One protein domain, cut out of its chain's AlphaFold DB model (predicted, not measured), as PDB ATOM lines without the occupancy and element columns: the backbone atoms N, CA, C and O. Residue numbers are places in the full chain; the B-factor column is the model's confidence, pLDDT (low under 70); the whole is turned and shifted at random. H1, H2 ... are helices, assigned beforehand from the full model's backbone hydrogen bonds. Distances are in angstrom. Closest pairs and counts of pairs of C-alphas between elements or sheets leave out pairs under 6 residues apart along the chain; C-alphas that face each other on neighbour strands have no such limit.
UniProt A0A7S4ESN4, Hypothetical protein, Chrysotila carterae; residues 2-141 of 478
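AT A GLANCE: This is residues 2 to 141 of the 478 residues of the protein "Hypothetical protein" of Chrysotila carterae (UniProt A0A7S4ESN4). H5, H6 and H7 form an up-and-down bundle, each helix running against the one before it, with H8 packed on H6 and H7; the long H4 packs on the bundle with its later part. H1 packs on H4, while H2 and H3 make a loosely attached hairpin to one side. The printed part has 140 residues with eight named helices, H1 to H8 in chain order, and no named strand: all helix. It is compact, with a radius of gyration of the C-alphas of 14.5 A and spans of 41 by 35 by 28 A.

HOW THE PARTS SIT: Start at H1, residues 5 to 12: its Ala 11 comes closest to H4, residues 46 to 68, at Gly 61, C-alphas 5.0 A apart, and they touch at a steep tilt of 64 degrees. H2, residues 17 to 26, and H3, residues 31 to 41, form a hairpin, closest at the C-alphas of Arg 24 and Leu 33, 5.9 A. H3 is close to H4 but not clearly touching, 7.1 A between the closest C-alphas, His 40 and Ala 46. H5, residues 74 to 84, touches H7, residues 107 to 125, closest at C-alphas 82 and 121, 4.8 A. H6, residues 86 to 102, touches H7 at a shallow tilt of 13 degrees, opposite ways, closest at C-alphas 100 and 107, 4.1 A. H8, residues 127 to 135, touches H7, closest at C-alphas 122 and 129, 5.2 A. Every O i to N i+4 pair is within hydrogen-bond range in H1, H4, H5, H6 and H7, against 5 of 6 in H2, 5 of 7 in H3 and 4 of 5 in H8.

IN THESE COORDINATES: Find C-alpha 5, where H1 begins, at (-29.741, -32.333, 23.748). H4 runs 32.3 A from C-alpha 46 at (-49.046, -52.163, 22.369); H6 spans 24.4 A and H7 26.0 A. H8 ends at C-alpha 135, (-42.335, -38.366, 1.281).

THE WHOLE: The two C-alphas farthest apart, Gly 44 and Pro 105, are 42.8 A apart, and residues 41 to 48, of which 46 to 48 belong to H4, stand free. The printed part has no cut, and each link between helices is tight. Confidence is low, under 70, in residues 2 to 54 and residue 72.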
ATOM      1  N   SER A   2     -24.511 -26.378  19.738       34.94
ATOM      2  CA  SER A   2     -24.384 -27.711  20.327       34.94
ATOM      3  C   SER A   2     -25.207 -28.745  19.554       34.94
ATOM      4  O   SER A   2     -26.220 -28.410  18.934       34.94
ATOM      5  N   TRP A   3     -24.747 -29.995  19.602       49.03
ATOM      6  CA  TRP A   3     -25.546 -31.189  19.340       49.03
ATOM      7  C   TRP A   3     -26.911 -31.075  20.055       49.03
ATOM      8  O   TRP A   3     -26.931 -30.590  21.192       49.03
ATOM      9  N   PRO A   4     -28.055 -31.400  19.415       54.41
ATOM     10  CA  PRO A   4     -29.357 -31.255  20.062       54.41
ATOM     11  C   PRO A   4     -29.428 -32.135  21.314       54.41
ATOM     12  O   PRO A   4     -29.243 -33.342  21.209       54.41
ATOM     13  N   SER A   5     -29.710 -31.564  22.489       54.53
ATOM     14  CA  SER A   5     -29.741 -32.333  23.748       54.53
ATOM     15  C   SER A   5     -30.740 -33.489  23.690       54.53
ATOM     16  O   SER A   5     -30.462 -34.567  24.195       54.53
ATOM     17  N   TRP A   6     -31.839 -33.312  22.949       56.91
ATOM     18  CA  TRP A   6     -32.835 -34.359  22.755       56.91
ATOM     19  C   TRP A   6     -32.291 -35.604  22.041       56.91
ATOM     20  O   TRP A   6     -32.869 -36.670  22.202       56.91
ATOM     21  N   LEU A   7     -31.211 -35.506  21.252       51.75
ATOM     22  CA  LEU A   7     -30.544 -36.659  20.629       51.75
ATOM     23  C   LEU A   7     -29.720 -37.453  21.645       51.75
ATOM     24  O   LEU A   7     -29.695 -38.682  21.569       51.75
ATOM     25  N   ASP A   8     -29.069 -36.764  22.583       57.16
ATOM     26  CA  ASP A   8     -28.404 -37.408  23.716       57.16
ATOM     27  C   ASP A   8     -29.445 -38.047  24.635       57.16
ATOM     28  O   ASP A   8     -29.271 -39.196  25.029       57.16
ATOM     29  N   ASP A   9     -30.581 -37.381  24.855       55.06
ATOM     30  CA  ASP A   9     -31.727 -37.929  25.585       55.06
ATOM     31  C   ASP A   9     -32.308 -39.164  24.854       55.06
ATOM     32  O   ASP A   9     -32.550 -40.211  25.464       55.06
ATOM     33  N   LEU A  10     -32.413 -39.115  23.516       52.53
ATOM     34  CA  LEU A  10     -32.831 -40.241  22.664       52.53
ATOM     35  C   LEU A  10     -31.853 -41.426  22.760       52.53
ATOM     36  O   LEU A  10     -32.279 -42.581  22.823       52.53
ATOM     37  N   ALA A  11     -30.544 -41.159  22.801       49.69
ATOM     38  CA  ALA A  11     -29.501 -42.168  22.986       49.69
ATOM     39  C   ALA A  11     -29.440 -42.705  24.435       49.69
ATOM     40  O   ALA A  11     -29.101 -43.879  24.642       49.69
ATOM     41  N   ALA A  12     -29.809 -41.877  25.416       54.47
ATOM     42  CA  ALA A  12     -29.833 -42.160  26.852       54.47
ATOM     43  C   ALA A  12     -31.135 -42.825  27.346       54.47
ATOM     44  O   ALA A  12     -31.210 -43.210  28.511       54.47
ATOM     45  N   ARG A  13     -32.105 -43.085  26.450       54.62
ATOM     46  CA  ARG A  13     -33.436 -43.681  26.724       54.62
ATOM     47  C   ARG A  13     -34.434 -42.741  27.420       54.62
ATOM     48  O   ARG A  13     -35.442 -43.219  27.938       54.62
ATOM     49  N   GLU A  14     -34.212 -41.434  27.395       46.44
ATOM     50  CA  GLU A  14     -35.155 -40.436  27.901       46.44
ATOM     51  C   GLU A  14     -35.918 -39.806  26.727       46.44
ATOM     52  O   GLU A  14     -35.506 -38.818  26.135       46.44
ATOM     53  N   LEU A  15     -37.042 -40.404  26.323       48.62
ATOM     54  CA  LEU A  15     -37.900 -39.832  25.279       48.62
ATOM     55  C   LEU A  15     -38.945 -38.890  25.899       48.62
ATOM     56  O   LEU A  15     -39.834 -39.362  26.616       48.62
ATOM     57  N   PRO A  16     -38.971 -37.590  25.557       49.38
ATOM     58  CA  PRO A  16     -40.152 -36.785  25.790       49.38
ATOM     59  C   PRO A  16     -41.150 -37.063  24.659       49.38
ATOM     60  O   PRO A  16     -40.944 -36.686  23.508       49.38
ATOM     61  N   SER A  17     -42.297 -37.657  24.998       54.38
ATOM     62  CA  SER A  17     -43.490 -37.806  24.132       54.38
ATOM     63  C   SER A  17     -43.969 -36.513  23.430       54.38
ATOM     64  O   SER A  17     -44.904 -36.551  22.625       54.38
ATOM     65  N   ALA A  18     -43.372 -35.366  23.760       52.19
ATOM     66  CA  ALA A  18     -43.560 -34.075  23.116       52.19
ATOM     67  C   ALA A  18     -42.904 -34.008  21.723       52.19
ATOM     68  O   ALA A  18     -43.568 -33.594  20.783       52.19
ATOM     69  N   ALA A  19     -41.680 -34.524  21.539       54.50
ATOM     70  CA  ALA A  19     -40.958 -34.406  20.263       54.50
ATOM     71  C   ALA A  19     -41.681 -35.119  19.102       54.50
ATOM     72  O   ALA A  19     -41.756 -34.609  17.986       54.50
ATOM     73  N   PHE A  20     -42.292 -36.279  19.370       57.09
ATOM     74  CA  PHE A  20     -43.123 -36.988  18.387       57.09
ATOM     75  C   PHE A  20     -44.462 -36.301  18.109       57.09
ATOM     76  O   PHE A  20     -44.990 -36.422  17.002       57.09
ATOM     77  N   ARG A  21     -45.027 -35.595  19.098       60.78
ATOM     78  CA  ARG A  21     -46.221 -34.768  18.889       60.78
ATOM     79  C   ARG A  21     -45.892 -33.584  17.988       60.78
ATOM     80  O   ARG A  21     -46.602 -33.396  17.008       60.78
ATOM     81  N   ASP A  22     -44.771 -32.913  18.224       58.94
ATOM     82  CA  ASP A  22     -44.319 -31.795  17.393       58.94
ATOM     83  C   ASP A  22     -44.030 -32.247  15.950       58.94
ATOM     84  O   ASP A  22     -44.516 -31.632  15.004       58.94
ATOM     85  N   LEU A  23     -43.348 -33.383  15.753       55.41
ATOM     86  CA  LEU A  23     -43.113 -33.973  14.422       55.41
ATOM     87  C   LEU A  23     -44.409 -34.367  13.699       55.41
ATOM     88  O   LEU A  23     -44.534 -34.183  12.486       55.41
ATOM     89  N   ARG A  24     -45.389 -34.918  14.425       62.62
ATOM     90  CA  ARG A  24     -46.713 -35.241  13.874       62.62
ATOM     91  C   ARG A  24     -47.450 -33.977  13.447       62.62
ATOM     92  O   ARG A  24     -48.068 -33.972  12.383       62.62
ATOM     93  N   ASP A  25     -47.388 -32.937  14.266       66.25
ATOM     94  CA  ASP A  25     -48.092 -31.683  14.025       66.25
ATOM     95  C   ASP A  25     -47.428 -30.896  12.870       66.25
ATOM     96  O   ASP A  25     -48.129 -30.268  12.080       66.25
ATOM     97  N   GLN A  26     -46.110 -31.042  12.672       57.50
ATOM     98  CA  GLN A  26     -45.370 -30.525  11.507       57.50
ATOM     99  C   GLN A  26     -45.609 -31.323  10.209       57.50
ATOM    100  O   GLN A  26     -45.482 -30.777   9.111       57.50
ATOM    101  N   HIS A  27     -45.987 -32.604  10.298       52.84
ATOM    102  CA  HIS A  27     -46.235 -33.476   9.141       52.84
ATOM    103  C   HIS A  27     -47.622 -34.152   9.178       52.84
ATOM    104  O   HIS A  27     -47.718 -35.387   9.139       52.84
ATOM    105  N   PRO A  28     -48.726 -33.378   9.163       54.12
ATOM    106  CA  PRO A  28     -50.081 -33.902   9.364       54.12
ATOM    107  C   PRO A  28     -50.551 -34.854   8.250       54.12
ATOM    108  O   PRO A  28     -51.466 -35.655   8.458       54.12
ATOM    109  N   ALA A  29     -49.918 -34.793   7.072       46.97
ATOM    110  CA  ALA A  29     -50.197 -35.657   5.926       46.97
ATOM    111  C   ALA A  29     -49.553 -37.055   6.028       46.97
ATOM    112  O   ALA A  29     -49.901 -37.952   5.258       46.97
ATOM    113  N   SER A  30     -48.632 -37.277   6.973       55.25
ATOM    114  CA  SER A  30     -47.992 -38.580   7.153       55.25
ATOM    115  C   SER A  30     -48.929 -39.537   7.893       55.25
ATOM    116  O   SER A  30     -48.979 -39.576   9.125       55.25
ATOM    117  N   GLY A  31     -49.671 -40.352   7.134       51.72
ATOM    118  CA  GLY A  31     -50.527 -41.413   7.683       51.72
ATOM    119  C   GLY A  31     -49.769 -42.394   8.587       51.72
ATOM    120  O   GLY A  31     -50.350 -42.957   9.508       51.72
ATOM    121  N   LEU A  32     -48.456 -42.532   8.377       51.75
ATOM    122  CA  LEU A  32     -47.565 -43.407   9.130       51.75
ATOM    123  C   LEU A  32     -47.212 -42.821  10.508       51.75
ATOM    124  O   LEU A  32     -47.336 -43.522  11.509       51.75
ATOM    125  N   LEU A  33     -46.890 -41.523  10.591       53.66
ATOM    126  CA  LEU A  33     -46.728 -40.826  11.878       53.66
ATOM    127  C   LEU A  33     -48.045 -40.769  12.652       53.66
ATOM    128  O   LEU A  33     -48.060 -40.957  13.869       53.66
ATOM    129  N   ARG A  34     -49.173 -40.582  11.955       55.41
ATOM    130  CA  ARG A  34     -50.503 -40.718  12.559       55.41
ATOM    131  C   ARG A  34     -50.715 -42.119  13.115       55.41
ATOM    132  O   ARG A  34     -51.087 -42.228  14.266       55.41
ATOM    133  N   MET A  35     -50.426 -43.170  12.356       52.34
ATOM    134  CA  MET A  35     -50.593 -44.553  12.812       52.34
ATOM    135  C   MET A  35     -49.692 -44.900  14.007       52.34
ATOM    136  O   MET A  35     -50.142 -45.596  14.913       52.34
ATOM    137  N   LEU A  36     -48.452 -44.400  14.036       51.19
ATOM    138  CA  LEU A  36     -47.532 -44.575  15.166       51.19
ATOM    139  C   LEU A  36     -48.009 -43.817  16.417       51.19
ATOM    140  O   LEU A  36     -47.922 -44.344  17.520       51.19
ATOM    141  N   THR A  37     -48.589 -42.623  16.254       54.34
ATOM    142  CA  THR A  37     -49.056 -41.789  17.378       54.34
ATOM    143  C   THR A  37     -50.478 -42.102  17.854       54.34
ATOM    144  O   THR A  37     -50.760 -41.941  19.038       54.34
ATOM    145  N   THR A  38     -51.387 -42.571  16.990       49.19
ATOM    146  CA  THR A  38     -52.753 -42.965  17.378       49.19
ATOM    147  C   THR A  38     -52.814 -44.363  17.991       49.19
ATOM    148  O   THR A  38     -53.660 -44.601  18.851       49.19
ATOM    149  N   ARG A  39     -51.894 -45.277  17.639       44.53
ATOM    150  CA  ARG A  39     -51.771 -46.590  18.307       44.53
ATOM    151  C   ARG A  39     -51.248 -46.521  19.742       44.53
ATOM    152  O   ARG A  39     -51.423 -47.490  20.471       44.53
ATOM    153  N   HIS A  40     -50.676 -45.397  20.175       43.25
ATOM    154  CA  HIS A  40     -50.301 -45.188  21.579       43.25
ATOM    155  C   HIS A  40     -51.504 -45.108  22.540       43.25
ATOM    156  O   HIS A  40     -51.300 -45.128  23.749       43.25
ATOM    157  N   ALA A  41     -52.745 -45.034  22.039       45.38
ATOM    158  CA  ALA A  41     -53.934 -44.797  22.861       45.38
ATOM    159  C   ALA A  41     -54.833 -46.031  23.125       45.38
ATOM    160  O   ALA A  41     -55.884 -45.855  23.735       45.38
ATOM    161  N   GLY A  42     -54.477 -47.258  22.702       41.91
ATOM    162  CA  GLY A  42     -55.365 -48.433  22.854       41.91
ATOM    163  C   GLY A  42     -54.679 -49.797  23.074       41.91
ATOM    164  O   GLY A  42     -53.912 -50.249  22.231       41.91
ATOM    165  N   ASP A  43     -55.007 -50.413  24.217       45.88
ATOM    166  CA  ASP A  43     -54.871 -51.790  24.747       45.88
ATOM    167  C   ASP A  43     -53.888 -52.849  24.175       45.88
ATOM    168  O   ASP A  43     -53.900 -53.248  23.009       45.88
ATOM    169  N   GLY A  44     -53.137 -53.456  25.113       44.84
ATOM    170  CA  GLY A  44     -52.719 -54.873  25.155       44.84
ATOM    171  C   GLY A  44     -51.589 -55.326  24.224       44.84
ATOM    172  O   GLY A  44     -50.538 -55.769  24.686       44.84
ATOM    173  N   VAL A  45     -51.775 -55.202  22.908       45.84
ATOM    174  CA  VAL A  45     -50.763 -55.571  21.887       45.84
ATOM    175  C   VAL A  45     -49.663 -54.499  21.786       45.84
ATOM    176  O   VAL A  45     -48.566 -54.745  21.280       45.84
ATOM    177  N   ALA A  46     -49.931 -53.318  22.349       45.91
ATOM    178  CA  ALA A  46     -49.046 -52.163  22.369       45.91
ATOM    179  C   ALA A  46     -47.700 -52.421  23.063       45.91
ATOM    180  O   ALA A  46     -46.704 -51.873  22.615       45.91
ATOM    181  N   ALA A  47     -47.616 -53.280  24.087       44.12
ATOM    182  CA  ALA A  47     -46.382 -53.446  24.864       44.12
ATOM    183  C   ALA A  47     -45.200 -53.992  24.035       44.12
ATOM    184  O   ALA A  47     -44.082 -53.501  24.163       44.12
ATOM    185  N   HIS A  48     -45.434 -54.957  23.135       42.59
ATOM    186  CA  HIS A  48     -44.374 -55.485  22.260       42.59
ATOM    187  C   HIS A  48     -43.976 -54.494  21.157       42.59
ATOM    188  O   HIS A  48     -42.793 -54.367  20.857       42.59
ATOM    189  N   ALA A  49     -44.940 -53.762  20.585       48.12
ATOM    190  CA  ALA A  49     -44.671 -52.740  19.571       48.12
ATOM    191  C   ALA A  49     -43.983 -51.484  20.151       48.12
ATOM    192  O   ALA A  49     -43.209 -50.826  19.459       48.12
ATOM    193  N   HIS A  50     -44.238 -51.164  21.424       48.22
ATOM    194  CA  HIS A  50     -43.569 -50.080  22.146       48.22
ATOM    195  C   HIS A  50     -42.100 -50.415  22.395       48.22
ATOM    196  O   HIS A  50     -41.224 -49.630  22.057       48.22
ATOM    197  N   VAL A  51     -41.827 -51.627  22.894       51.75
ATOM    198  CA  VAL A  51     -40.457 -52.095  23.143       51.75
ATOM    199  C   VAL A  51     -39.644 -52.122  21.847       51.75
ATOM    200  O   VAL A  51     -38.469 -51.759  21.869       51.75
ATOM    201  N   THR A  52     -40.244 -52.484  20.707       63.78
ATOM    202  CA  THR A  52     -39.541 -52.451  19.414       63.78
ATOM    203  C   THR A  52     -39.311 -51.034  18.897       63.78
ATOM    204  O   THR A  52     -38.212 -50.774  18.413       63.78
ATOM    205  N   CYS A  53     -40.265 -50.107  19.041       63.34
ATOM    206  CA  CYS A  53     -40.074 -48.707  18.639       63.34
ATOM    207  C   CYS A  53     -39.049 -47.982  19.521       63.34
ATOM    208  O   CYS A  53     -38.159 -47.330  18.988       63.34
ATOM    209  N   ASP A  54     -39.110 -48.137  20.845       65.94
ATOM    210  CA  ASP A  54     -38.158 -47.498  21.763       65.94
ATOM    211  C   ASP A  54     -36.744 -48.051  21.554       65.94
ATOM    212  O   ASP A  54     -35.775 -47.299  21.460       65.94
ATOM    213  N   THR A  55     -36.615 -49.373  21.394       73.50
ATOM    214  CA  THR A  55     -35.322 -50.000  21.078       73.50
ATOM    215  C   THR A  55     -34.809 -49.551  19.711       73.50
ATOM    216  O   THR A  55     -33.616 -49.291  19.564       73.50
ATOM    217  N   PHE A  56     -35.693 -49.414  18.719       76.62
ATOM    218  CA  PHE A  56     -35.342 -48.887  17.404       76.62
ATOM    219  C   PHE A  56     -34.844 -47.442  17.484       76.62
ATOM    220  O   PHE A  56     -33.785 -47.152  16.941       76.62
ATOM    221  N   LEU A  57     -35.554 -46.553  18.182       74.38
ATOM    222  CA  LEU A  57     -35.170 -45.148  18.314       74.38
ATOM    223  C   LEU A  57     -33.847 -44.991  19.060       74.38
ATOM    224  O   LEU A  57     -32.996 -44.233  18.608       74.38
ATOM    225  N   VAL A  58     -33.630 -45.754  20.133       75.94
ATOM    226  CA  VAL A  58     -32.349 -45.770  20.858       75.94
ATOM    227  C   VAL A  58     -31.222 -46.275  19.956       75.94
ATOM    228  O   VAL A  58     -30.152 -45.668  19.905       75.94
ATOM    229  N   ASN A  59     -31.444 -47.366  19.218       74.69
ATOM    230  CA  ASN A  59     -30.445 -47.903  18.295       74.69
ATOM    231  C   ASN A  59     -30.139 -46.915  17.169       74.69
ATOM    232  O   ASN A  59     -28.975 -46.641  16.905       74.69
ATOM    233  N   MET A  60     -31.164 -46.322  16.566       78.56
ATOM    234  CA  MET A  60     -31.017 -45.298  15.543       78.56
ATOM    235  C   MET A  60     -30.294 -44.066  16.101       78.56
ATOM    236  O   MET A  60     -29.367 -43.589  15.465       78.56
ATOM    237  N   GLY A  61     -30.624 -43.589  17.305       77.94
ATOM    238  CA  GLY A  61     -29.913 -42.490  17.970       77.94
ATOM    239  C   GLY A  61     -28.423 -42.777  18.136       77.94
ATOM    240  O   GLY A  61     -27.589 -41.961  17.749       77.94
ATOM    241  N   ARG A  62     -28.073 -43.980  18.610       79.00
ATOM    242  CA  ARG A  62     -26.673 -44.432  18.704       79.00
ATOM    243  C   ARG A  62     -25.988 -44.488  17.342       79.00
ATOM    244  O   ARG A  62     -24.842 -44.070  17.219       79.00
ATOM    245  N   GLN A  63     -26.680 -44.981  16.320       76.12
ATOM    246  CA  GLN A  63     -26.150 -45.074  14.960       76.12
ATOM    247  C   GLN A  63     -25.951 -43.692  14.324       76.12
ATOM    248  O   GLN A  63     -24.944 -43.470  13.658       76.12
ATOM    249  N   LEU A  64     -26.855 -42.742  14.568       73.88
ATOM    250  CA  LEU A  64     -26.714 -41.354  14.123       73.88
ATOM    251  C   LEU A  64     -25.582 -40.634  14.849       73.88
ATOM    252  O   LEU A  64     -24.793 -39.942  14.207       73.88
ATOM    253  N   HIS A  65     -25.454 -40.848  16.157       77.94
ATOM    254  CA  HIS A  65     -24.319 -40.353  16.926       77.94
ATOM    255  C   HIS A  65     -22.997 -40.910  16.373       77.94
ATOM    256  O   HIS A  65     -22.059 -40.152  16.141       77.94
ATOM    257  N   ALA A  66     -22.933 -42.211  16.068       76.50
ATOM    258  CA  ALA A  66     -21.766 -42.835  15.440       76.50
ATOM    259  C   ALA A  66     -21.456 -42.244  14.047       76.50
ATOM    260  O   ALA A  66     -20.295 -41.973  13.742       76.50
ATOM    261  N   CYS A  67     -22.478 -41.971  13.224       71.50
ATOM    262  CA  CYS A  67     -22.306 -41.300  11.928       71.50
ATOM    263  C   CYS A  67     -21.660 -39.920  12.082       71.50
ATOM    264  O   CYS A  67     -20.734 -39.577  11.346       71.50
ATOM    265  N   VAL A  68     -22.125 -39.126  13.049       72.75
ATOM    266  CA  VAL A  68     -21.592 -37.777  13.265       72.75
ATOM    267  C   VAL A  68     -20.198 -37.819  13.881       72.75
ATOM    268  O   VAL A  68     -19.338 -37.049  13.461       72.75
ATOM    269  N   ALA A  69     -19.922 -38.790  14.751       75.44
ATOM    270  CA  ALA A  69     -18.593 -39.039  15.304       75.44
ATOM    271  C   ALA A  69     -17.571 -39.602  14.290       75.44
ATOM    272  O   ALA A  69     -16.427 -39.841  14.668       75.44
ATOM    273  N   HIS A  70     -17.957 -39.804  13.020       70.25
ATOM    274  CA  HIS A  70     -17.114 -40.396  11.969       70.25
ATOM    275  C   HIS A  70     -16.627 -41.813  12.323       70.25
ATOM    276  O   HIS A  70     -15.506 -42.202  11.991       70.25
ATOM    277  N   ASP A  71     -17.473 -42.597  12.996       75.12
ATOM    278  CA  ASP A  71     -17.171 -43.991  13.311       75.12
ATOM    279  C   ASP A  71     -17.037 -44.802  12.003       75.12
ATOM    280  O   ASP A  71     -17.941 -44.744  11.160       75.12
ATOM    281  N   PRO A  72     -15.955 -45.581  11.802       69.75
ATOM    282  CA  PRO A  72     -15.820 -46.465  10.640       69.75
ATOM    283  C   PRO A  72     -16.998 -47.445  10.478       69.75
ATOM    284  O   PRO A  72     -17.296 -47.866   9.361       69.75
ATOM    285  N   ASN A  73     -17.719 -47.765  11.558       78.00
ATOM    286  CA  ASN A  73     -18.887 -48.650  11.534       78.00
ATOM    287  C   ASN A  73     -20.199 -47.943  11.151       78.00
ATOM    288  O   ASN A  73     -21.237 -48.599  11.022       78.00
ATOM    289  N   ALA A  74     -20.181 -46.622  10.945       79.69
ATOM    290  CA  ALA A  74     -21.367 -45.840  10.601       79.69
ATOM    291  C   ALA A  74     -22.083 -46.374   9.351       79.69
ATOM    292  O   ALA A  74     -23.311 -46.392   9.299       79.69
ATOM    293  N   GLN A  75     -21.334 -46.866   8.358       80.50
ATOM    294  CA  GLN A  75     -21.944 -47.415   7.149       80.50
ATOM    295  C   GLN A  75     -22.721 -48.701   7.419       80.50
ATOM    296  O   GLN A  75     -23.872 -48.817   7.014       80.50
ATOM    297  N   GLN A  76     -22.119 -49.636   8.154       85.50
ATOM    298  CA  GLN A  76     -22.773 -50.890   8.513       85.50
ATOM    299  C   GLN A  76     -24.052 -50.637   9.326       85.50
ATOM    300  O   GLN A  76     -25.050 -51.337   9.168       85.50
ATOM    301  N   ALA A  77     -24.038 -49.605  10.169       84.19
ATOM    302  CA  ALA A  77     -25.210 -49.150  10.900       84.19
ATOM    303  C   ALA A  77     -26.326 -48.611   9.985       84.19
ATOM    304  O   ALA A  77     -27.486 -48.985  10.164       84.19
ATOM    305  N   LEU A  78     -25.996 -47.769   8.999       86.00
ATOM    306  CA  LEU A  78     -26.973 -47.263   8.026       86.00
ATOM    307  C   LEU A  78     -27.548 -48.389   7.154       86.00
ATOM    308  O   LEU A  78     -28.753 -48.408   6.910       86.00
ATOM    309  N   ASP A  79     -26.726 -49.361   6.757       86.75
ATOM    310  CA  ASP A  79     -27.171 -50.536   5.997       86.75
ATOM    311  C   ASP A  79     -28.096 -51.440   6.839       86.75
ATOM    312  O   ASP A  79     -29.107 -51.956   6.354       86.75
ATOM    313  N   ALA A  80     -27.822 -51.572   8.141       86.69
ATOM    314  CA  ALA A  80     -28.713 -52.264   9.073       86.69
ATOM    315  C   ALA A  80     -30.066 -51.542   9.235       86.69
ATOM    316  O   ALA A  80     -31.109 -52.194   9.299       86.69
ATOM    317  N   LEU A  81     -30.083 -50.202   9.258       86.00
ATOM    318  CA  LEU A  81     -31.330 -49.422   9.270       86.00
ATOM    319  C   LEU A  81     -32.114 -49.575   7.966       86.00
ATOM    320  O   LEU A  81     -33.337 -49.732   7.998       86.00
ATOM    321  N   ALA A  82     -31.415 -49.550   6.830       87.62
ATOM    322  CA  ALA A  82     -32.014 -49.718   5.512       87.62
ATOM    323  C   ALA A  82     -32.667 -51.095   5.341       87.62
ATOM    324  O   ALA A  82     -33.706 -51.197   4.701       87.62
ATOM    325  N   SER A  83     -32.091 -52.145   5.926       87.62
ATOM    326  CA  SER A  83     -32.596 -53.519   5.805       87.62
ATOM    327  C   SER A  83     -33.686 -53.892   6.819       87.62
ATOM    328  O   SER A  83     -34.352 -54.912   6.641       87.62
ATOM    329  N   ALA A  84     -33.912 -53.088   7.867       86.75
ATOM    330  CA  ALA A  84     -34.811 -53.447   8.965       86.75
ATOM    331  C   ALA A  84     -36.302 -53.491   8.569       86.75
ATOM    332  O   ALA A  84     -36.986 -54.482   8.822       86.75
ATOM    333  N   SER A  85     -36.844 -52.396   8.025       88.50
ATOM    334  CA  SER A  85     -38.195 -52.323   7.440       88.50
ATOM    335  C   SER A  85     -38.395 -50.997   6.696       88.50
ATOM    336  O   SER A  85     -37.685 -50.024   6.956       88.50
ATOM    337  N   GLU A  86     -39.410 -50.919   5.831       85.38
ATOM    338  CA  GLU A  86     -39.790 -49.668   5.152       85.38
ATOM    339  C   GLU A  86     -40.132 -48.543   6.140       85.38
ATOM    340  O   GLU A  86     -39.728 -47.395   5.956       85.38
ATOM    341  N   VAL A  87     -40.848 -48.874   7.222       83.94
ATOM    342  CA  VAL A  87     -41.233 -47.918   8.272       83.94
ATOM    343  C   VAL A  87     -39.997 -47.357   8.965       83.94
ATOM    344  O   VAL A  87     -39.887 -46.145   9.135       83.94
ATOM    345  N   HIS A  88     -39.064 -48.233   9.342       84.81
ATOM    346  CA  HIS A  88     -37.823 -47.846  10.002       84.81
ATOM    347  C   HIS A  88     -36.987 -46.940   9.098       84.81
ATOM    348  O   HIS A  88     -36.601 -45.853   9.516       84.81
ATOM    349  N   CYS A  89     -36.804 -47.329   7.835       86.88
ATOM    350  CA  CYS A  89     -36.089 -46.522   6.853       86.88
ATOM    351  C   CYS A  89     -36.731 -45.137   6.665       86.88
ATOM    352  O   CYS A  89     -36.035 -44.122   6.708       86.88
ATOM    353  N   PHE A  90     -38.059 -45.071   6.520       87.69
ATOM    354  CA  PHE A  90     -38.781 -43.807   6.376       87.69
ATOM    355  C   PHE A  90     -38.606 -42.889   7.589       87.69
ATOM    356  O   PHE A  90     -38.297 -41.708   7.424       87.69
ATOM    357  N   VAL A  91     -38.784 -43.426   8.801       87.00
ATOM    358  CA  VAL A  91     -38.630 -42.665  10.047       87.00
ATOM    359  C   VAL A  91     -37.190 -42.179  10.202       87.00
ATOM    360  O   VAL A  91     -36.980 -41.006  10.503       87.00
ATOM    361  N   SER A  92     -36.199 -43.028   9.922       89.25
ATOM    362  CA  SER A  92     -34.787 -42.637   9.943       89.25
ATOM    363  C   SER A  92     -34.480 -41.537   8.926       89.25
ATOM    364  O   SER A  92     -33.872 -40.537   9.294       89.25
ATOM    365  N   LEU A  93     -34.940 -41.654   7.675       90.00
ATOM    366  CA  LEU A  93     -34.749 -40.615   6.654       90.00
ATOM    367  C   LEU A  93     -35.371 -39.279   7.071       90.00
ATOM    368  O   LEU A  93     -34.741 -38.232   6.914       90.00
ATOM    369  N   LEU A  94     -36.594 -39.314   7.606       89.06
ATOM    370  CA  LEU A  94     -37.290 -38.120   8.074       89.06
ATOM    371  C   LEU A  94     -36.511 -37.437   9.204       89.06
ATOM    372  O   LEU A  94     -36.266 -36.233   9.136       89.06
ATOM    373  N   LEU A  95     -36.080 -38.205  10.206       87.50
ATOM    374  CA  LEU A  95     -35.363 -37.677  11.364       87.50
ATOM    375  C   LEU A  95     -33.983 -37.142  10.995       87.50
ATOM    376  O   LEU A  95     -33.644 -36.038  11.406       87.50
ATOM    377  N   ILE A  96     -33.214 -37.861  10.172       89.44
ATOM    378  CA  ILE A  96     -31.902 -37.390   9.704       89.44
ATOM    379  C   ILE A  96     -32.042 -36.062   8.960       89.44
ATOM    380  O   ILE A  96     -31.248 -35.149   9.170       89.44
ATOM    381  N   ARG A  97     -33.054 -35.930   8.098       89.62
ATOM    382  CA  ARG A  97     -33.287 -34.694   7.339       89.62
ATOM    383  C   ARG A  97     -33.757 -33.547   8.210       89.62
ATOM    384  O   ARG A  97     -33.331 -32.418   7.986       89.62
ATOM    385  N   GLN A  98     -34.614 -33.823   9.186       87.38
ATOM    386  CA  GLN A  98     -35.035 -32.815  10.148       87.38
ATOM    387  C   GLN A  98     -33.838 -32.328  10.974       87.38
ATOM    388  O   GLN A  98     -33.580 -31.129  11.052       87.38
ATOM    389  N   LEU A  99     -33.017 -33.260  11.459       85.31
ATOM    390  CA  LEU A  99     -31.764 -32.964  12.145       85.31
ATOM    391  C   LEU A  99     -30.782 -32.181  11.275       85.31
ATOM    392  O   LEU A  99     -30.129 -31.268  11.770       85.31
ATOM    393  N   ALA A 100     -30.683 -32.500   9.985       87.12
ATOM    394  CA  ALA A 100     -29.821 -31.775   9.059       87.12
ATOM    395  C   ALA A 100     -30.250 -30.307   8.893       87.12
ATOM    396  O   ALA A 100     -29.404 -29.456   8.637       87.12
ATOM    397  N   ARG A 101     -31.543 -29.995   9.057       85.25
ATOM    398  CA  ARG A 101     -32.050 -28.613   9.021       85.25
ATOM    399  C   ARG A 101     -31.783 -27.862  10.314       85.25
ATOM    400  O   ARG A 101     -31.418 -26.695  10.272       85.25
ATOM    401  N   GLU A 102     -31.968 -28.525  11.450       83.56
ATOM    402  CA  GLU A 102     -31.809 -27.913  12.773       83.56
ATOM    403  C   GLU A 102     -30.327 -27.764  13.169       83.56
ATOM    404  O   GLU A 102     -29.928 -26.793  13.816       83.56
ATOM    405  N   SER A 103     -29.480 -28.713  12.762       76.50
ATOM    406  CA  SER A 103     -28.071 -28.794  13.152       76.50
ATOM    407  C   SER A 103     -27.154 -28.205  12.082       76.50
ATOM    408  O   SER A 103     -26.554 -28.921  11.281       76.50
ATOM    409  N   SER A 104     -26.983 -26.882  12.105       72.56
ATOM    410  CA  SER A 104     -26.097 -26.155  11.180       72.56
ATOM    411  C   SER A 104     -24.667 -26.730  11.029       72.56
ATOM    412  O   SER A 104     -24.237 -26.891   9.884       72.56
ATOM    413  N   PRO A 105     -23.915 -27.102  12.094       80.88
ATOM    414  CA  PRO A 105     -22.531 -27.563  11.918       80.88
ATOM    415  C   PRO A 105     -22.421 -28.964  11.294       80.88
ATOM    416  O   PRO A 105     -21.439 -29.259  10.613       80.88
ATOM    417  N   HIS A 106     -23.433 -29.820  11.475       80.81
ATOM    418  CA  HIS A 106     -23.414 -31.215  11.012       80.81
ATOM    419  C   HIS A 106     -24.378 -31.482   9.849       80.81
ATOM    420  O   HIS A 106     -24.507 -32.626   9.413       80.81
ATOM    421  N   ALA A 107     -25.032 -30.443   9.322       84.62
ATOM    422  CA  ALA A 107     -26.036 -30.542   8.267       84.62
ATOM    423  C   ALA A 107     -25.547 -31.349   7.057       84.62
ATOM    424  O   ALA A 107     -26.260 -32.213   6.556       84.62
ATOM    425  N   HIS A 108     -24.305 -31.116   6.626       82.12
ATOM    426  CA  HIS A 108     -23.709 -31.803   5.481       82.12
ATOM    427  C   HIS A 108     -23.474 -33.303   5.733       82.12
ATOM    428  O   HIS A 108     -23.778 -34.117   4.864       82.12
ATOM    429  N   ILE A 109     -22.996 -33.680   6.928       83.50
ATOM    430  CA  ILE A 109     -22.781 -35.085   7.320       83.50
ATOM    431  C   ILE A 109     -24.122 -35.808   7.363       83.50
ATOM    432  O   ILE A 109     -24.266 -36.881   6.789       83.50
ATOM    433  N   LEU A 110     -25.124 -35.192   7.991       88.31
ATOM    434  CA  LEU A 110     -26.464 -35.761   8.107       88.31
ATOM    435  C   LEU A 110     -27.149 -35.877   6.741       88.31
ATOM    436  O   LEU A 110     -27.718 -36.920   6.432       88.31
ATOM    437  N   ALA A 111     -27.045 -34.858   5.884       87.88
ATOM    438  CA  ALA A 111     -27.542 -34.930   4.513       87.88
ATOM    439  C   ALA A 111     -26.875 -36.078   3.739       87.88
ATOM    440  O   ALA A 111     -27.561 -36.849   3.070       87.88
ATOM    441  N   HIS A 112     -25.560 -36.251   3.891       86.56
ATOM    442  CA  HIS A 112     -24.838 -37.366   3.291       86.56
ATOM    443  C   HIS A 112     -25.291 -38.726   3.852       86.56
ATOM    444  O   HIS A 112     -25.546 -39.650   3.081       86.56
ATOM    445  N   SER A 113     -25.477 -38.854   5.167       88.56
ATOM    446  CA  SER A 113     -26.029 -40.061   5.795       88.56
ATOM    447  C   SER A 113     -27.440 -40.383   5.299       88.56
ATOM    448  O   SER A 113     -27.741 -41.552   5.072       88.56
ATOM    449  N   ALA A 114     -28.294 -39.376   5.077       92.44
ATOM    450  CA  ALA A 114     -29.620 -39.576   4.492       92.44
ATOM    451  C   ALA A 114     -29.535 -40.121   3.059       92.44
ATOM    452  O   ALA A 114     -30.279 -41.034   2.711       92.44
ATOM    453  N   GLU A 115     -28.613 -39.609   2.239       91.75
ATOM    454  CA  GLU A 115     -28.393 -40.120   0.880       91.75
ATOM    455  C   GLU A 115     -27.849 -41.552   0.875       91.75
ATOM    456  O   GLU A 115     -28.290 -42.375   0.075       91.75
ATOM    457  N   ARG A 116     -26.945 -41.893   1.801       90.38
ATOM    458  CA  ARG A 116     -26.445 -43.270   1.953       90.38
ATOM    459  C   ARG A 116     -27.544 -44.226   2.400       90.38
ATOM    460  O   ARG A 116     -27.710 -45.278   1.790       90.38
ATOM    461  N   LEU A 117     -28.328 -43.835   3.407       92.69
ATOM    462  CA  LEU A 117     -29.483 -44.601   3.871       92.69
ATOM    463  C   LEU A 117     -30.487 -44.818   2.736       92.69
ATOM    464  O   LEU A 117     -30.997 -45.921   2.565       92.69
ATOM    465  N   TYR A 118     -30.744 -43.784   1.936       94.81
ATOM    466  CA  TYR A 118     -31.589 -43.885   0.754       94.81
ATOM    467  C   TYR A 118     -31.014 -44.851  -0.289       94.81
ATOM    468  O   TYR A 118     -31.736 -45.726  -0.761       94.81
ATOM    469  N   SER A 119     -29.727 -44.743  -0.619       93.00
ATOM    470  CA  SER A 119     -29.067 -45.644  -1.570       93.00
ATOM    471  C   SER A 119     -29.148 -47.106  -1.120       93.00
ATOM    472  O   SER A 119     -29.461 -47.980  -1.927       93.00
ATOM    473  N   ALA A 120     -28.921 -47.376   0.168       92.12
ATOM    474  CA  ALA A 120     -29.078 -48.708   0.745       92.12
ATOM    475  C   ALA A 120     -30.546 -49.172   0.702       92.12
ATOM    476  O   ALA A 120     -30.839 -50.309   0.338       92.12
ATOM    477  N   ALA A 121     -31.497 -48.281   0.985       93.25
ATOM    478  CA  ALA A 121     -32.923 -48.586   0.918       93.25
ATOM    479  C   ALA A 121     -33.391 -48.937  -0.501       93.25
ATOM    480  O   ALA A 121     -34.231 -49.821  -0.658       93.25
ATOM    481  N   VAL A 122     -32.845 -48.293  -1.540       95.00
ATOM    482  CA  VAL A 122     -33.129 -48.647  -2.943       95.00
ATOM    483  C   VAL A 122     -32.690 -50.082  -3.241       95.00
ATOM    484  O   VAL A 122     -33.427 -50.803  -3.911       95.00
ATOM    485  N   ALA A 123     -31.560 -50.536  -2.691       93.38
ATOM    486  CA  ALA A 123     -31.103 -51.918  -2.854       93.38
ATOM    487  C   ALA A 123     -32.045 -52.948  -2.192       93.38
ATOM    488  O   ALA A 123     -32.174 -54.062  -2.696       93.38
ATOM    489  N   HIS A 124     -32.729 -52.583  -1.099       93.44
ATOM    490  CA  HIS A 124     -33.623 -53.485  -0.360       93.44
ATOM    491  C   HIS A 124     -35.095 -53.423  -0.797       93.44
ATOM    492  O   HIS A 124     -35.741 -54.462  -0.917       93.44
ATOM    493  N   PHE A 125     -35.639 -52.227  -1.034       92.38
ATOM    494  CA  PHE A 125     -37.072 -52.006  -1.295       92.38
ATOM    495  C   PHE A 125     -37.374 -51.578  -2.742       92.38
ATOM    496  O   PHE A 125     -38.540 -51.392  -3.113       92.38
ATOM    497  N   GLY A 126     -36.345 -51.382  -3.574       93.56
ATOM    498  CA  GLY A 126     -36.489 -50.957  -4.966       93.56
ATOM    499  C   GLY A 126     -37.303 -49.667  -5.098       93.56
ATOM    500  O   GLY A 126     -37.059 -48.675  -4.410       93.56
ATOM    501  N   ALA A 127     -38.333 -49.695  -5.950       91.50
ATOM    502  CA  ALA A 127     -39.158 -48.522  -6.254       91.50
ATOM    503  C   ALA A 127     -39.902 -47.925  -5.039       91.50
ATOM    504  O   ALA A 127     -40.278 -46.749  -5.061       91.50
ATOM    505  N   HIS A 128     -40.124 -48.706  -3.974       90.81
ATOM    506  CA  HIS A 128     -40.789 -48.214  -2.765       90.81
ATOM    507  C   HIS A 128     -39.898 -47.219  -2.011       90.81
ATOM    508  O   HIS A 128     -40.401 -46.204  -1.522       90.81
ATOM    509  N   ALA A 129     -38.574 -47.417  -2.027       93.56
ATOM    510  CA  ALA A 129     -37.616 -46.502  -1.408       93.56
ATOM    511  C   ALA A 129     -37.695 -45.086  -2.000       93.56
ATOM    512  O   ALA A 129     -37.626 -44.108  -1.259       93.56
ATOM    513  N   HIS A 130     -37.929 -44.952  -3.311       95.44
ATOM    514  CA  HIS A 130     -38.107 -43.645  -3.957       95.44
ATOM    515  C   HIS A 130     -39.312 -42.884  -3.393       95.44
ATOM    516  O   HIS A 130     -39.234 -41.682  -3.150       95.44
ATOM    517  N   ARG A 131     -40.426 -43.578  -3.123       93.62
ATOM    518  CA  ARG A 131     -41.622 -42.952  -2.536       93.62
ATOM    519  C   ARG A 131     -41.360 -42.489  -1.107       93.62
ATOM    520  O   ARG A 131     -41.727 -41.370  -0.761       93.62
ATOM    521  N   LEU A 132     -40.690 -43.315  -0.302       91.50
ATOM    522  CA  LEU A 132     -40.301 -42.957   1.067       91.50
ATOM    523  C   LEU A 132     -39.331 -41.767   1.082       91.50
ATOM    524  O   LEU A 132     -39.453 -40.862   1.910       91.50
ATOM    525  N   TYR A 133     -38.403 -41.727   0.128       94.25
ATOM    526  CA  TYR A 133     -37.462 -40.628  -0.050       94.25
ATOM    527  C   TYR A 133     -38.155 -39.314  -0.421       94.25
ATOM    528  O   TYR A 133     -37.843 -38.278   0.162       94.25
ATOM    529  N   LEU A 134     -39.124 -39.333  -1.339       94.19
ATOM    530  CA  LEU A 134     -39.895 -38.135  -1.687       94.19
ATOM    531  C   LEU A 134     -40.828 -37.703  -0.546       94.19
ATOM    532  O   LEU A 134     -40.949 -36.515  -0.268       94.19
ATOM    533  N   ALA A 135     -41.444 -38.655   0.158       91.44
ATOM    534  CA  ALA A 135     -42.335 -38.366   1.281       91.44
ATOM    535  C   ALA A 135     -41.593 -37.782   2.498       91.44
ATOM    536  O   ALA A 135     -42.132 -36.935   3.206       91.44
ATOM    537  N   SER A 136     -40.344 -38.197   2.734       91.12
ATOM    538  CA  SER A 136     -39.506 -37.699   3.839       91.12
ATOM    539  C   SER A 136     -38.841 -36.347   3.544       91.12
ATOM    540  O   SER A 136     -38.051 -35.855   4.347       91.12
ATOM    541  N   ALA A 137     -39.118 -35.729   2.394       89.56
ATOM    542  CA  ALA A 137     -38.508 -34.463   1.992       89.56
ATOM    543  C   ALA A 137     -39.060 -33.235   2.746       89.56
ATOM    544  O   ALA A 137     -38.465 -32.159   2.675       89.56
ATOM    545  N   GLY A 138     -40.154 -33.361   3.505       87.75
ATOM    546  CA  GLY A 138     -40.749 -32.271   4.293       87.75
ATOM    547  C   GLY A 138     -41.162 -31.061   3.427       87.75
ATOM    548  O   GLY A 138     -41.945 -31.260   2.508       87.75
ATOM    549  N   PRO A 139     -40.659 -29.830   3.654       84.12
ATOM    550  CA  PRO A 139     -40.923 -28.659   2.809       84.12
ATOM    551  C   PRO A 139     -40.465 -28.827   1.354       84.12
ATOM    552  O   PRO A 139     -40.980 -28.153   0.471       84.12
ATOM    553  N   LEU A 140     -39.527 -29.742   1.084       85.38
ATOM    554  CA  LEU A 140     -39.117 -30.105  -0.275       85.38
ATOM    555  C   LEU A 140     -39.941 -31.271  -0.843       85.38
ATOM    556  O   LEU A 140     -39.570 -31.836  -1.869       85.38
ATOM    557  N   ALA A 141     -41.031 -31.680  -0.183       88.44
ATOM    558  CA  ALA A 141     -41.913 -32.705  -0.718       88.44
ATOM    559  C   ALA A 141     -42.517 -32.222  -2.045       88.44
ATOM    560  O   ALA A 141     -43.070 -31.120  -2.109       88.44
TER     561      ALA A 141